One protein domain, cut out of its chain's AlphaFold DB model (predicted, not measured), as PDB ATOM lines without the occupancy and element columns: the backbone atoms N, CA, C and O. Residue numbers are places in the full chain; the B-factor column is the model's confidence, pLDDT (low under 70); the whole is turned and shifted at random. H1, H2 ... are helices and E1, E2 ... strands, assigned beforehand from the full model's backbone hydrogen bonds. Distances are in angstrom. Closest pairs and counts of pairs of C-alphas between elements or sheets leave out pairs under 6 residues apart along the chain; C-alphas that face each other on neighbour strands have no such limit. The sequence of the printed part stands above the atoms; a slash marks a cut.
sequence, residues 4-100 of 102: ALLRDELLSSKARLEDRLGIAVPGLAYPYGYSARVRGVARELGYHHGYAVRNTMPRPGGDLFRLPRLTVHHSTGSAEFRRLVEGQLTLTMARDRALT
ATOM      1  N   ALA A   4     135.779 121.633 135.264       77.56
ATOM      2  CA  ALA A   4     134.911 121.768 134.106       77.56
ATOM      3  C   ALA A   4     134.224 123.139 134.084       77.56
ATOM      4  O   ALA A   4     134.264 123.813 133.064       77.56
ATOM      5  N   LEU A   5     133.705 123.591 135.235       89.75
ATOM      6  CA  LEU A   5     133.062 124.903 135.359       89.75
ATOM      7  C   LEU A   5     134.034 126.059 135.081       89.75
ATOM      8  O   LEU A   5     133.668 127.004 134.399       89.75
ATOM      9  N   LEU A   6     135.287 125.957 135.533       91.06
ATOM     10  CA  LEU A   6     136.310 126.968 135.242       91.06
ATOM     11  C   LEU A   6     136.628 127.061 133.744       91.06
ATOM     12  O   LEU A   6     136.776 128.155 133.203       91.06
ATOM     13  N   ARG A   7     136.791 125.912 133.078       94.44
ATOM     14  CA  ARG A   7     137.084 125.889 131.643       94.44
ATOM     15  C   ARG A   7     135.915 126.447 130.839       94.44
ATOM     16  O   ARG A   7     136.150 127.239 129.934       94.44
ATOM     17  N   ASP A   8     134.694 126.056 131.190       95.12
ATOM     18  CA  ASP A   8     133.475 126.525 130.533       95.12
ATOM     19  C   ASP A   8     133.258 128.034 130.721       95.12
ATOM     20  O   ASP A   8     132.999 128.739 129.748       95.12
ATOM     21  N   GLU A   9     133.474 128.573 131.927       94.31
ATOM     22  CA  GLU A   9     133.410 130.023 132.169       94.31
ATOM     23  C   GLU A   9     134.374 130.805 131.267       94.31
ATOM     24  O   GLU A   9     133.980 131.779 130.618       94.31
ATOM     25  N   LEU A  10     135.645 130.392 131.209       95.00
ATOM     26  CA  LEU A  10     136.647 131.100 130.411       95.00
ATOM     27  C   LEU A  10     136.398 130.940 128.907       95.00
ATOM     28  O   LEU A  10     136.513 131.912 128.164       95.00
ATOM     29  N   LEU A  11     136.032 129.740 128.451       96.69
ATOM     30  CA  LEU A  11     135.764 129.483 127.038       96.69
ATOM     31  C   LEU A  11     134.524 130.245 126.559       96.69
ATOM     32  O   LEU A  11     134.583 130.934 125.542       96.69
ATOM     33  N   SER A  12     133.415 130.149 127.294       97.00
ATOM     34  CA  SER A  12     132.147 130.767 126.901       97.00
ATOM     35  C   SER A  12     132.218 132.294 126.912       97.00
ATOM     36  O   SER A  12     131.701 132.940 126.000       97.00
ATOM     37  N   SER A  13     132.887 132.892 127.904       96.38
ATOM     38  CA  SER A  13     133.080 134.346 127.957       96.38
ATOM     39  C   SER A  13     133.984 134.853 126.833       96.38
ATOM     40  O   SER A  13     133.654 135.862 126.208       96.38
ATOM     41  N   LYS A  14     135.076 134.138 126.524       97.56
ATOM     42  CA  LYS A  14     135.960 134.448 125.391       97.56
ATOM     43  C   LYS A  14     135.208 134.392 124.065       97.56
ATOM     44  O   LYS A  14     135.196 135.393 123.358       97.56
ATOM     45  N   ALA A  15     134.532 133.277 123.781       98.06
ATOM     46  CA  ALA A  15     133.796 133.080 122.533       98.06
ATOM     47  C   ALA A  15     132.749 134.182 122.316       98.06
ATOM     48  O   ALA A  15     132.737 134.826 121.275       98.06
ATOM     49  N   ARG A  16     131.950 134.505 123.344       98.38
ATOM     50  CA  ARG A  16     130.951 135.586 123.262       98.38
ATOM     51  C   ARG A  16     131.559 136.951 122.932       98.38
ATOM     52  O   ARG A  16     130.942 137.731 122.208       98.38
ATOM     53  N   LEU A  17     132.727 137.272 123.491       98.12
ATOM     54  CA  LEU A  17     133.413 138.531 123.200       98.12
ATOM     55  C   LEU A  17     134.001 138.533 121.787       98.12
ATOM     56  O   LEU A  17     133.858 139.530 121.087       98.12
ATOM     57  N   GLU A  18     134.624 137.437 121.360       98.31
ATOM     58  CA  GLU A  18     135.214 137.310 120.023       98.31
ATOM     59  C   GLU A  18     134.144 137.363 118.929       98.31
ATOM     60  O   GLU A  18     134.288 138.134 117.982       98.31
ATOM     61  N   ASP A  19     133.024 136.664 119.117       98.44
ATOM     62  CA  ASP A  19     131.870 136.708 118.215       98.44
ATOM     63  C   ASP A  19     131.302 138.129 118.096       98.44
ATOM     64  O   ASP A  19     130.919 138.578 117.015       98.44
ATOM     65  N   ARG A  20     131.246 138.869 119.214       98.31
ATOM     66  CA  ARG A  20     130.673 140.219 119.230       98.31
ATOM     67  C   ARG A  20     131.618 141.284 118.679       98.31
ATOM     68  O   ARG A  20     131.142 142.253 118.089       98.31
ATOM     69  N   LEU A  21     132.918 141.146 118.921       97.94
ATOM     70  CA  LEU A  21     133.934 142.120 118.526       97.94
ATOM     71  C   LEU A  21     134.524 141.828 117.138       97.94
ATOM     72  O   LEU A  21     135.113 142.727 116.541       97.94
ATOM     73  N   GLY A  22     134.393 140.598 116.631       98.06
ATOM     74  CA  GLY A  22     134.993 140.159 115.366       98.06
ATOM     75  C   GLY A  22     136.524 140.078 115.401       98.06
ATOM     76  O   GLY A  22     137.163 140.002 114.355       98.06
ATOM     77  N   ILE A  23     137.120 140.128 116.593       97.88
ATOM     78  CA  ILE A  23     138.566 140.091 116.818       97.88
ATOM     79  C   ILE A  23     138.891 139.154 117.975       97.88
ATOM     80  O   ILE A  23     138.070 138.945 118.867       97.88
ATOM     81  N   ALA A  24     140.116 138.631 117.985       97.38
ATOM     82  CA  ALA A  24     140.602 137.802 119.077       97.38
ATOM     83  C   ALA A  24     140.651 138.577 120.403       97.38
ATOM     84  O   ALA A  24     140.997 139.761 120.446       97.38
ATOM     85  N   VAL A  25     140.391 137.873 121.504       97.81
ATOM     86  CA  VAL A  25     140.511 138.374 122.879       97.81
ATOM     87  C   VAL A  25     141.747 137.735 123.527       97.81
ATOM     88  O   VAL A  25     141.664 136.635 124.083       97.81
ATOM     89  N   PRO A  26     142.928 138.381 123.446       97.38
ATOM     90  CA  PRO A  26     144.188 137.787 123.896       97.38
ATOM     91  C   PRO A  26     144.422 137.923 125.406       97.38
ATOM     92  O   PRO A  26     145.323 137.281 125.943       97.38
ATOM     93  N   GLY A  27     143.667 138.783 126.091       95.81
ATOM     94  CA  GLY A  27     143.901 139.146 127.487       95.81
ATOM     95  C   GLY A  27     142.789 138.682 128.423       95.81
ATOM     96  O   GLY A  27     141.617 138.689 128.056       95.81
ATOM     97  N   LEU A  28     143.163 138.335 129.655       95.31
ATOM     98  CA  LEU A  28     142.238 137.988 130.738       95.31
ATOM     99  C   LEU A  28     142.567 138.792 132.003       95.31
ATOM    100  O   LEU A  28     143.728 138.902 132.382       95.31
ATOM    101  N   ALA A  29     141.567 139.327 132.703       93.44
ATOM    102  CA  ALA A  29     141.752 139.924 134.026       93.44
ATOM    103  C   ALA A  29     141.136 139.015 135.091       93.44
ATOM    104  O   ALA A  29     139.942 138.728 135.041       93.44
ATOM    105  N   TYR A  30     141.940 138.555 136.052       90.56
ATOM    106  CA  TYR A  30     141.443 137.606 137.043       90.56
ATOM    107  C   TYR A  30     140.629 138.298 138.146       90.56
ATOM    108  O   TYR A  30     141.113 139.283 138.721       90.56
ATOM    109  N   PRO A  31     139.445 137.774 138.505       83.88
ATOM    110  CA  PRO A  31     138.706 138.247 139.670       83.88
ATOM    111  C   PRO A  31     139.406 137.820 140.973       83.88
ATOM    112  O   PRO A  31     139.871 136.690 141.087       83.88
ATOM    113  N   TYR A  32     139.481 138.736 141.945       66.62
ATOM    114  CA  TYR A  32     139.746 138.504 143.381       66.62
ATOM    115  C   TYR A  32     140.833 137.488 143.793       66.62
ATOM    116  O   TYR A  32     140.663 136.751 144.760       66.62
ATOM    117  N   GLY A  33     141.987 137.484 143.130       61.91
ATOM    118  CA  GLY A  33     143.060 136.544 143.464       61.91
ATOM    119  C   GLY A  33     142.881 135.221 142.721       61.91
ATOM    120  O   GLY A  33     141.819 134.613 142.666       61.91
ATOM    121  N   TYR A  34     143.948 134.797 142.060       75.31
ATOM    122  CA  TYR A  34     143.923 133.775 141.022       75.31
ATOM    123  C   TYR A  34     144.856 132.635 141.404       75.31
ATOM    124  O   TYR A  34     145.930 132.846 141.966       75.31
ATOM    125  N   SER A  35     144.486 131.408 141.050       80.00
ATOM    126  CA  SER A  35     145.327 130.236 141.304       80.00
ATOM    127  C   SER A  35     146.192 129.884 140.093       80.00
ATOM    128  O   SER A  35     145.922 130.295 138.962       80.00
ATOM    129  N   ALA A  36     147.238 129.081 140.315       86.38
ATOM    130  CA  ALA A  36     148.040 128.506 139.230       86.38
ATOM    131  C   ALA A  36     147.180 127.741 138.215       86.38
ATOM    132  O   ALA A  36     147.419 127.824 137.013       86.38
ATOM    133  N   ARG A  37     146.118 127.095 138.698       89.56
ATOM    134  CA  ARG A  37     145.149 126.367 137.885       89.56
ATOM    135  C   ARG A  37     144.415 127.258 136.884       89.56
ATOM    136  O   ARG A  37     144.346 126.899 135.717       89.56
ATOM    137  N   VAL A  38     143.915 128.424 137.307       91.56
ATOM    138  CA  VAL A  38     143.231 129.371 136.400       91.56
ATOM    139  C   VAL A  38     144.171 129.824 135.286       91.56
ATOM    140  O   VAL A  38     143.771 129.898 134.129       91.56
ATOM    141  N   ARG A  39     145.450 130.054 135.608       92.06
ATOM    142  CA  ARG A  39     146.452 130.414 134.597       92.06
ATOM    143  C   ARG A  39     146.768 129.276 133.629       92.06
ATOM    144  O   ARG A  39     147.099 129.556 132.483       92.06
ATOM    145  N   GLY A  40     146.727 128.027 134.090       93.56
ATOM    146  CA  GLY A  40     146.881 126.850 133.232       93.56
ATOM    147  C   GLY A  40     145.756 126.776 132.206       93.56
ATOM    148  O   GLY A  40     146.015 126.812 131.009       93.56
ATOM    149  N   VAL A  41     144.508 126.836 132.676       94.75
ATOM    150  CA  VAL A  41     143.326 126.825 131.798       94.75
ATOM    151  C   VAL A  41     143.332 128.013 130.831       94.75
ATOM    152  O   VAL A  41     143.049 127.842 129.652       94.75
ATOM    153  N   ALA A  42     143.715 129.212 131.281       94.81
ATOM    154  CA  ALA A  42     143.822 130.372 130.394       94.81
ATOM    155  C   ALA A  42     144.837 130.151 129.254       94.81
ATOM    156  O   ALA A  42     144.561 130.512 128.113       94.81
ATOM    157  N   ARG A  43     145.988 129.522 129.536       95.50
ATOM    158  CA  ARG A  43     146.969 129.154 128.498       95.50
ATOM    159  C   ARG A  43     146.390 128.145 127.510       95.50
ATOM    160  O   ARG A  43     146.520 128.333 126.308       95.50
ATOM    161  N   GLU A  44     145.723 127.110 128.012       96.31
ATOM    162  CA  GLU A  44     145.098 126.072 127.181       96.31
ATOM    163  C   GLU A  44     143.998 126.617 126.260       96.31
ATOM    164  O   GLU A  44     143.749 126.048 125.201       96.31
ATOM    165  N   LEU A  45     143.330 127.701 126.659       96.31
ATOM    166  CA  LEU A  45     142.278 128.359 125.880       96.31
ATOM    167  C   LEU A  45     142.808 129.446 124.928       96.31
ATOM    168  O   LEU A  45     142.019 130.182 124.337       96.31
ATOM    169  N   GLY A  46     144.129 129.571 124.776       96.38
ATOM    170  CA  GLY A  46     144.736 130.482 123.803       96.38
ATOM    171  C   GLY A  46     144.735 131.955 124.215       96.38
ATOM    172  O   GLY A  46     144.880 132.827 123.362       96.38
ATOM    173  N   TYR A  47     144.584 132.275 125.505       97.56
ATOM    174  CA  TYR A  47     144.950 133.613 125.975       97.56
ATOM    175  C   TYR A  47     146.465 133.810 125.847       97.56
ATOM    176  O   TYR A  47     147.236 132.864 125.971       97.56
ATOM    177  N   HIS A  48     146.906 135.045 125.622       97.19
ATOM    178  CA  HIS A  48     148.321 135.409 125.505       97.19
ATOM    179  C   HIS A  48     148.869 136.013 126.804       97.19
ATOM    180  O   HIS A  48     150.059 135.890 127.093       97.19
ATOM    181  N   HIS A  49     148.021 136.698 127.580       95.94
ATOM    182  CA  HIS A  49     148.422 137.355 128.822       95.94
ATOM    183  C   HIS A  49     147.266 137.468 129.826       95.94
ATOM    184  O   HIS A  49     146.088 137.346 129.489       95.94
ATOM    185  N   GLY A  50     147.620 137.708 131.088       94.69
ATOM    186  CA  GLY A  50     146.708 137.745 132.220       94.69
ATOM    187  C   GLY A  50     147.086 138.821 133.234       94.69
ATOM    188  O   GLY A  50     148.251 138.930 133.619       94.69
ATOM    189  N   TYR A  51     146.100 139.589 133.696       93.44
ATOM    190  CA  TYR A  51     146.283 140.681 134.649       93.44
ATOM    191  C   TYR A  51     145.987 140.246 136.084       93.44
ATOM    192  O   TYR A  51     144.879 139.825 136.421       93.44
ATOM    193  N   ALA A  52     146.981 140.431 136.946       89.56
ATOM    194  CA  ALA A  52     146.954 140.136 138.366       89.56
ATOM    195  C   ALA A  52     146.937 141.428 139.196       89.56
ATOM    196  O   ALA A  52     147.653 142.389 138.903       89.56
ATOM    197  N   VAL A  53     146.160 141.443 140.278       86.38
ATOM    198  CA  VAL A  53     146.242 142.519 141.273       86.38
ATOM    199  C   VAL A  53     147.466 142.252 142.146       86.38
ATOM    200  O   VAL A  53     147.521 141.234 142.828       86.38
ATOM    201  N   ARG A  54     148.480 143.118 142.055       86.62
ATOM    202  CA  ARG A  54     149.724 143.015 142.845       86.62
ATOM    203  C   ARG A  54     150.268 144.363 143.312       86.62
ATOM    204  O   ARG A  54     151.123 144.377 144.192       86.62
ATOM    205  N   ASN A  55     149.843 145.467 142.690       89.31
ATOM    206  CA  ASN A  55     150.325 146.819 142.985       89.31
ATOM    207  C   ASN A  55     151.856 146.930 142.915       89.31
ATOM    208  O   ASN A  55     152.532 147.444 143.803       89.31
ATOM    209  N   THR A  56     152.417 146.392 141.830       89.19
ATOM    210  CA  THR A  56     153.851 146.446 141.524       89.19
ATOM    211  C   THR A  56     154.070 146.880 140.085       89.19
ATOM    212  O   THR A  56     153.232 146.595 139.237       89.19
ATOM    213  N   MET A  57     155.236 147.440 139.776       88.81
ATOM    214  CA  MET A  57     155.611 147.687 138.383       88.81
ATOM    215  C   MET A  57     155.859 146.373 137.621       88.81
ATOM    216  O   MET A  57     156.409 145.429 138.210       88.81
ATOM    217  N   PRO A  58     155.465 146.281 136.336       87.81
ATOM    218  CA  PRO A  58     155.878 145.184 135.472       87.81
ATOM    219  C   PRO A  58     157.406 145.163 135.341       87.81
ATOM    220  O   PRO A  58     158.068 146.198 135.386       87.81
ATOM    221  N   ARG A  59     157.969 143.963 135.197       86.88
ATOM    222  CA  ARG A  59     159.405 143.752 134.976       86.88
ATOM    223  C   ARG A  59     159.604 143.036 133.639       86.88
ATOM    224  O   ARG A  59     158.834 142.110 133.365       86.88
ATOM    225  N   PRO A  60     160.620 143.407 132.838       89.62
ATOM    226  CA  PRO A  60     161.016 142.618 131.674       89.62
ATOM    227  C   PRO A  60     161.244 141.151 132.060       89.62
ATOM    228  O   PRO A  60     161.782 140.868 133.130       89.62
ATOM    229  N   GLY A  61     160.788 140.218 131.222       90.44
ATOM    230  CA  GLY A  61     160.888 138.776 131.491       90.44
ATOM    231  C   GLY A  61     159.933 138.236 132.568       90.44
ATOM    232  O   GLY A  61     160.038 137.070 132.941       90.44
ATOM    233  N   GLY A  62     159.003 139.048 133.085       89.38
ATOM    234  CA  GLY A  62     157.952 138.576 133.990       89.38
ATOM    235  C   GLY A  62     156.949 137.632 133.309       89.38
ATOM    236  O   GLY A  62     156.764 137.670 132.095       89.38
ATOM    237  N   ASP A  63     156.260 136.803 134.101       91.25
ATOM    238  CA  ASP A  63     155.188 135.932 133.597       91.25
ATOM    239  C   ASP A  63     154.038 136.779 133.023       91.25
ATOM    240  O   ASP A  63     153.365 137.506 133.761       91.25
ATOM    241  N   LEU A  64     153.787 136.654 131.715       94.19
ATOM    242  CA  LEU A  64     152.717 137.366 131.006       94.19
ATOM    243  C   LEU A  64     151.319 137.024 131.532       94.19
ATOM    244  O   LEU A  64     150.398 137.811 131.362       94.19
ATOM    245  N   PHE A  65     151.140 135.899 132.226       93.81
ATOM    246  CA  PHE A  65     149.882 135.551 132.898       93.81
ATOM    247  C   PHE A  65     149.813 136.080 134.336       93.81
ATOM    248  O   PHE A  65     148.972 135.652 135.127       93.81
ATOM    249  N   ARG A  66     150.733 136.972 134.712       92.00
ATOM    250  CA  ARG A  66     150.804 137.630 136.022       92.00
ATOM    251  C   ARG A  66     151.172 139.105 135.885       92.00
ATOM    252  O   ARG A  66     151.814 139.656 136.785       92.00
ATOM    253  N   LEU A  67     150.771 139.749 134.786       92.94
ATOM    254  CA  LEU A  67     151.018 141.172 134.571       92.94
ATOM    255  C   LEU A  67     150.408 141.970 135.728       92.94
ATOM    256  O   LEU A  67     149.202 141.859 135.976       92.94
ATOM    257  N   PRO A  68     151.211 142.733 136.484       90.94
ATOM    258  CA  PRO A  68     150.697 143.444 137.634       90.94
ATOM    259  C   PRO A  68     149.899 144.668 137.186       90.94
ATOM    260  O   PRO A  68     150.265 145.356 136.236       90.94
ATOM    261  N   ARG A  69     148.820 144.958 137.910       90.56
ATOM    262  CA  ARG A  69     148.092 146.228 137.816       90.56
ATOM    263  C   ARG A  69     148.327 147.073 139.063       90.56
ATOM    264  O   ARG A  69     148.555 146.523 140.146       90.56
ATOM    265  N   LEU A  70     148.254 148.387 138.874       90.81
ATOM    266  CA  LEU A  70     148.200 149.387 139.936       90.81
ATOM    267  C   LEU A  70     146.739 149.780 140.156       90.81
ATOM    268  O   LEU A  70     146.005 149.985 139.187       90.81
ATOM    269  N   THR A  71     146.316 149.860 141.410       90.31
ATOM    270  CA  THR A  71     144.977 150.320 141.762       90.31
ATOM    271  C   THR A  71     144.891 151.837 141.622       90.31
ATOM    272  O   THR A  71     145.735 152.577 142.122       90.31
ATOM    273  N   VAL A  72     143.846 152.300 140.941       91.44
ATOM    274  CA  VAL A  72     143.447 153.708 140.910       91.44
ATOM    275  C   VAL A  72     142.223 153.838 141.805       91.44
ATOM    276  O   VAL A  72     141.211 153.175 141.577       91.44
ATOM    277  N   HIS A  73     142.329 154.659 142.843       90.62
ATOM    278  CA  HIS A  73     141.255 154.919 143.797       90.62
ATOM    279  C   HIS A  73     140.491 156.184 143.414       90.62
ATOM    280  O   HIS A  73     140.989 157.028 142.674       90.62
ATOM    281  N   HIS A  74     139.316 156.376 144.012       93.56
ATOM    282  CA  HIS A  74     138.592 157.651 143.923       93.56
ATOM    283  C   HIS A  74     139.436 158.842 144.426       93.56
ATOM    284  O   HIS A  74     139.265 159.965 143.964       93.56
ATOM    285  N   SER A  75     140.363 158.595 145.359       91.56
ATOM    286  CA  SER A  75     141.287 159.585 145.915       91.56
ATOM    287  C   SER A  75     142.558 159.780 145.078       91.56
ATOM    288  O   SER A  75     143.410 160.595 145.436       91.56
ATOM    289  N   THR A  76     142.739 159.030 143.986       92.19
ATOM    290  CA  THR A  76     143.904 159.163 143.104       92.19
ATOM    291  C   THR A  76     143.741 160.402 142.223       92.19
ATOM    292  O   THR A  76     143.195 160.343 141.125       92.19
ATOM    293  N   GLY A  77     144.231 161.544 142.708       94.44
ATOM    294  CA  GLY A  77     144.279 162.786 141.932       94.44
ATOM    295  C   GLY A  77     145.324 162.755 140.809       94.44
ATOM    296  O   GLY A  77     146.234 161.924 140.804       94.44
ATOM    297  N   SER A  78     145.251 163.713 139.881       95.94
ATOM    298  CA  SER A  78     146.082 163.752 138.665       95.94
ATOM    299  C   SER A  78     147.591 163.719 138.927       95.94
ATOM    300  O   SER A  78     148.335 163.094 138.174       95.94
ATOM    301  N   ALA A  79     148.059 164.368 140.000       94.25
ATOM    302  CA  ALA A  79     149.474 164.354 140.365       94.25
ATOM    303  C   ALA A  79     149.946 162.951 140.771       94.25
ATOM    304  O   ALA A  79     151.010 162.527 140.338       94.25
ATOM    305  N   GLU A  80     149.150 162.227 141.563       92.94
ATOM    306  CA  GLU A  80     149.445 160.839 141.938       92.94
ATOM    307  C   GLU A  80     149.340 159.922 140.721       92.94
ATOM    308  O   GLU A  80     150.248 159.137 140.474       92.94
ATOM    309  N   PHE A  81     148.286 160.070 139.915       93.44
ATOM    310  CA  PHE A  81     148.103 159.295 138.689       93.44
ATOM    311  C   PHE A  81     149.313 159.399 137.751       93.44
ATOM    312  O   PHE A  81     149.810 158.381 137.274       93.44
ATOM    313  N   ARG A  82     149.843 160.612 137.543       94.88
ATOM    314  CA  ARG A  82     151.056 160.823 136.743       94.88
ATOM    315  C   ARG A  82     152.248 160.037 137.292       94.88
ATOM    316  O   ARG A  82     152.909 159.351 136.522       94.88
ATOM    317  N   ARG A  83     152.477 160.068 138.610       92.69
ATOM    318  CA  ARG A  83     153.554 159.289 139.249       92.69
ATOM    319  C   ARG A  83     153.407 157.787 138.996       92.69
ATOM    320  O   ARG A  83     154.395 157.129 138.687       92.69
ATOM    321  N   LEU A  84     152.179 157.260 139.081       91.50
ATOM    322  CA  LEU A  84     151.889 155.848 138.793       91.50
ATOM    323  C   LEU A  84     152.243 155.481 137.344       91.50
ATOM    324  O   LEU A  84     152.880 154.456 137.110       91.50
ATOM    325  N   VAL A  85     151.850 156.320 136.379       90.69
ATOM    326  CA  VAL A  85     152.124 156.113 134.945       90.69
ATOM    327  C   VAL A  85     153.620 156.205 134.639       90.69
ATOM    328  O   VAL A  85     154.142 155.396 133.876       90.69
ATOM    329  N   GLU A  86     154.324 157.140 135.278       91.88
ATOM    330  CA  GLU A  86     155.782 157.304 135.180       91.88
ATOM    331  C   GLU A  86     156.562 156.207 135.929       91.88
ATOM    332  O   GLU A  86     157.791 156.174 135.891       91.88
ATOM    333  N   GLY A  87     155.867 155.295 136.616       87.56
ATOM    334  CA  GLY A  87     156.472 154.177 137.332       87.56
ATOM    335  C   GLY A  87     157.205 154.559 138.611       87.56
ATOM    336  O   GLY A  87     158.050 153.802 139.096       87.56
ATOM    337  N   GLN A  88     156.883 155.721 139.169       89.44
ATOM    338  CA  GLN A  88     157.447 156.194 140.422       89.44
ATOM    339  C   GLN A  88     156.777 155.482 141.595       89.44
ATOM    340  O   GLN A  88     155.558 155.328 141.637       89.44
ATOM    341  N   LEU A  89     157.578 155.062 142.575       82.19
ATOM    342  CA  LEU A  89     157.057 154.444 143.789       82.19
ATOM    343  C   LEU A  89     156.283 155.486 144.609       82.19
ATOM    344  O   LEU A  89     156.846 156.508 144.997       82.19
ATOM    345  N   THR A  90     155.019 155.207 144.926       85.62
ATOM    346  CA  THR A  90     154.215 156.052 145.818       85.62
ATOM    347  C   THR A  90     153.839 155.316 147.103       85.62
ATOM    348  O   THR A  90     153.794 154.083 147.152       85.62
ATOM    349  N   LEU A  91     153.546 156.068 148.169       84.81
ATOM    350  CA  LEU A  91     153.056 155.490 149.426       84.81
ATOM    351  C   LEU A  91     151.725 154.750 149.226       84.81
ATOM    352  O   LEU A  91     151.509 153.706 149.841       84.81
ATOM    353  N   THR A  92     150.869 155.246 148.329       85.25
ATOM    354  CA  THR A  92     149.611 154.591 147.946       85.25
ATOM    355  C   THR A  92     149.878 153.214 147.349       85.25
ATOM    356  O   THR A  92     149.318 152.230 147.821       85.25
ATOM    357  N   MET A  93     150.812 153.109 146.395       85.50
ATOM    358  CA  MET A  93     151.210 151.816 145.824       85.50
ATOM    359  C   MET A  93     151.773 150.873 146.883       85.50
ATOM    360  O   MET A  93     151.442 149.691 146.883       85.50
ATOM    361  N   ALA A  94     152.639 151.371 147.772       86.44
ATOM    362  CA  ALA A  94     153.227 150.559 148.833       86.44
ATOM    363  C   ALA A  94     152.148 150.002 149.776       86.44
ATOM    364  O   ALA A  94     152.179 148.820 150.123       86.44
ATOM    365  N   ARG A  95     151.155 150.828 150.125       88.00
ATOM    366  CA  ARG A  95     149.989 150.427 150.915       88.00
ATOM    367  C   ARG A  95     149.135 149.395 150.181       88.00
ATOM    368  O   ARG A  95     148.853 148.339 150.739       88.00
ATOM    369  N   ASP A  96     148.766 149.660 148.933       88.31
ATOM    370  CA  ASP A  96     147.944 148.745 148.137       88.31
ATOM    371  C   ASP A  96     148.657 147.407 147.911       88.31
ATOM    372  O   ASP A  96     148.043 146.340 147.939       88.31
ATOM    373  N   ARG A  97     149.982 147.436 147.748       86.44
ATOM    374  CA  ARG A  97     150.811 146.234 147.680       86.44
ATOM    375  C   ARG A  97     150.747 145.440 148.972       86.44
ATOM    376  O   ARG A  97     150.579 144.231 148.893       86.44
ATOM    377  N   ALA A  98     150.852 146.079 150.135       85.50
ATOM    378  CA  ALA A  98     150.738 145.381 151.415       85.50
ATOM    379  C   ALA A  98     149.372 144.688 151.573       85.50
ATOM    380  O   ALA A  98     149.307 143.586 152.103       85.50
ATOM    381  N   LEU A  99     148.301 145.288 151.045       81.62
ATOM    382  CA  LEU A  99     146.945 144.724 151.077       81.62
ATOM    383  C   LEU A  99     146.702 143.608 150.048       81.62
ATOM    384  O   LEU A  99     145.740 142.859 150.172       81.62
ATOM    385  N   THR A 100     147.540 143.513 149.013       75.56
ATOM    386  CA  THR A 100     147.357 142.577 147.886       75.56
ATOM    387  C   THR A 100     148.490 141.560 147.757       75.56
ATOM    388  O   THR A 100     148.469 140.713 146.866       75.56
TER     389      THR A 100
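Overview. This is residues 4 to 100 of the 102 residues of a protein of Trebonia kvetii (UniProt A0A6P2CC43). A small, narrow sheet of three short parallel strands lies in the middle of a loose body, with one pair of helices, H1 and H2, at one end and another pair, H3 and H4, at the other. H1 and H2 meet at a steep angle, with H2 grazing the sheet, while H3 and H4 stand near each other beyond its far end. The printed part has 97 residues, with four named helices and three named strands in the order H1 E1 H2 E2 E3 H3 H4; the sheet's order is E1 E2 E3, and the class is mostly helix. The whole is loose, with a radius of gyration of the C-alphas of 15.6 A and spans of 41 by 28 by 26 A.

Along the chain. The sheet is made of E1, residues 27 to 29, E2, residues 49 to 53, and E3, residues 67 to 69. E2 is the longest strand, 13.7 A, from C-alpha 49 at (148.422, 137.355, 128.822) to C-alpha 53. H2 covers residues 36 to 44 and is 12.6 A long. H1, residues 4 to 21, is the longest helix, 25.6 A, and begins at C-alpha 4 at (134.911, 121.768, 134.106). H3, residues 78 to 85, is 10.4 A long. H4, residues 91 to 100, is 14.2 A long and ends at C-alpha 100 at (147.357, 142.577, 147.886).

Arrangement. E2 is the inner strand, and its pairing is staggered: residues 49 to 51 pair with E1 and residues 51 to 53 with E3. E1 and E2 are parallel at 19 degrees, with N 51 and O 28 within hydrogen-bond range at 2.8 A. E2 and E3 are parallel at 38 degrees, with N 52 and O 67 at 2.8 A and N 69 and O 52 at 3.0 A. E1, H2 and E2 form a strand-helix-strand unit, two parallel neighbour strands with a helix between them along the chain, with a right-handed crossover. H2 is on the sheet but only grazes it, with residues 38 to 43. H1 touches H2 with residues 6 to 10 alone, at a steep tilt of 46 degrees, the same way; the closest C-alphas, of Arg 7 and Val 41, are 6.3 A apart. H4 is not on the sheet, but only just, with 4 pairs of C-alphas within 10 A; its closest C-alpha to E2 is that of Thr 100, 6.7 A from that of Val 53. H3 and H4 are near each other, with 5 pairs of C-alphas within 10 A. H1 is apart from H3 and H4. In H1, H2, H3 and H4 every O i to N i+4 pair is within hydrogen-bond range.

Size, cuts and confidence. The C-alphas farthest apart, those of Ala 4 and Ala 79, are 45.4 A apart. The printed part has no cut. The link from E2 to E3, residues 54 to 66, is long. The mean pLDDT of the printed part is 91.1, and residues 32 to 33 are under 70.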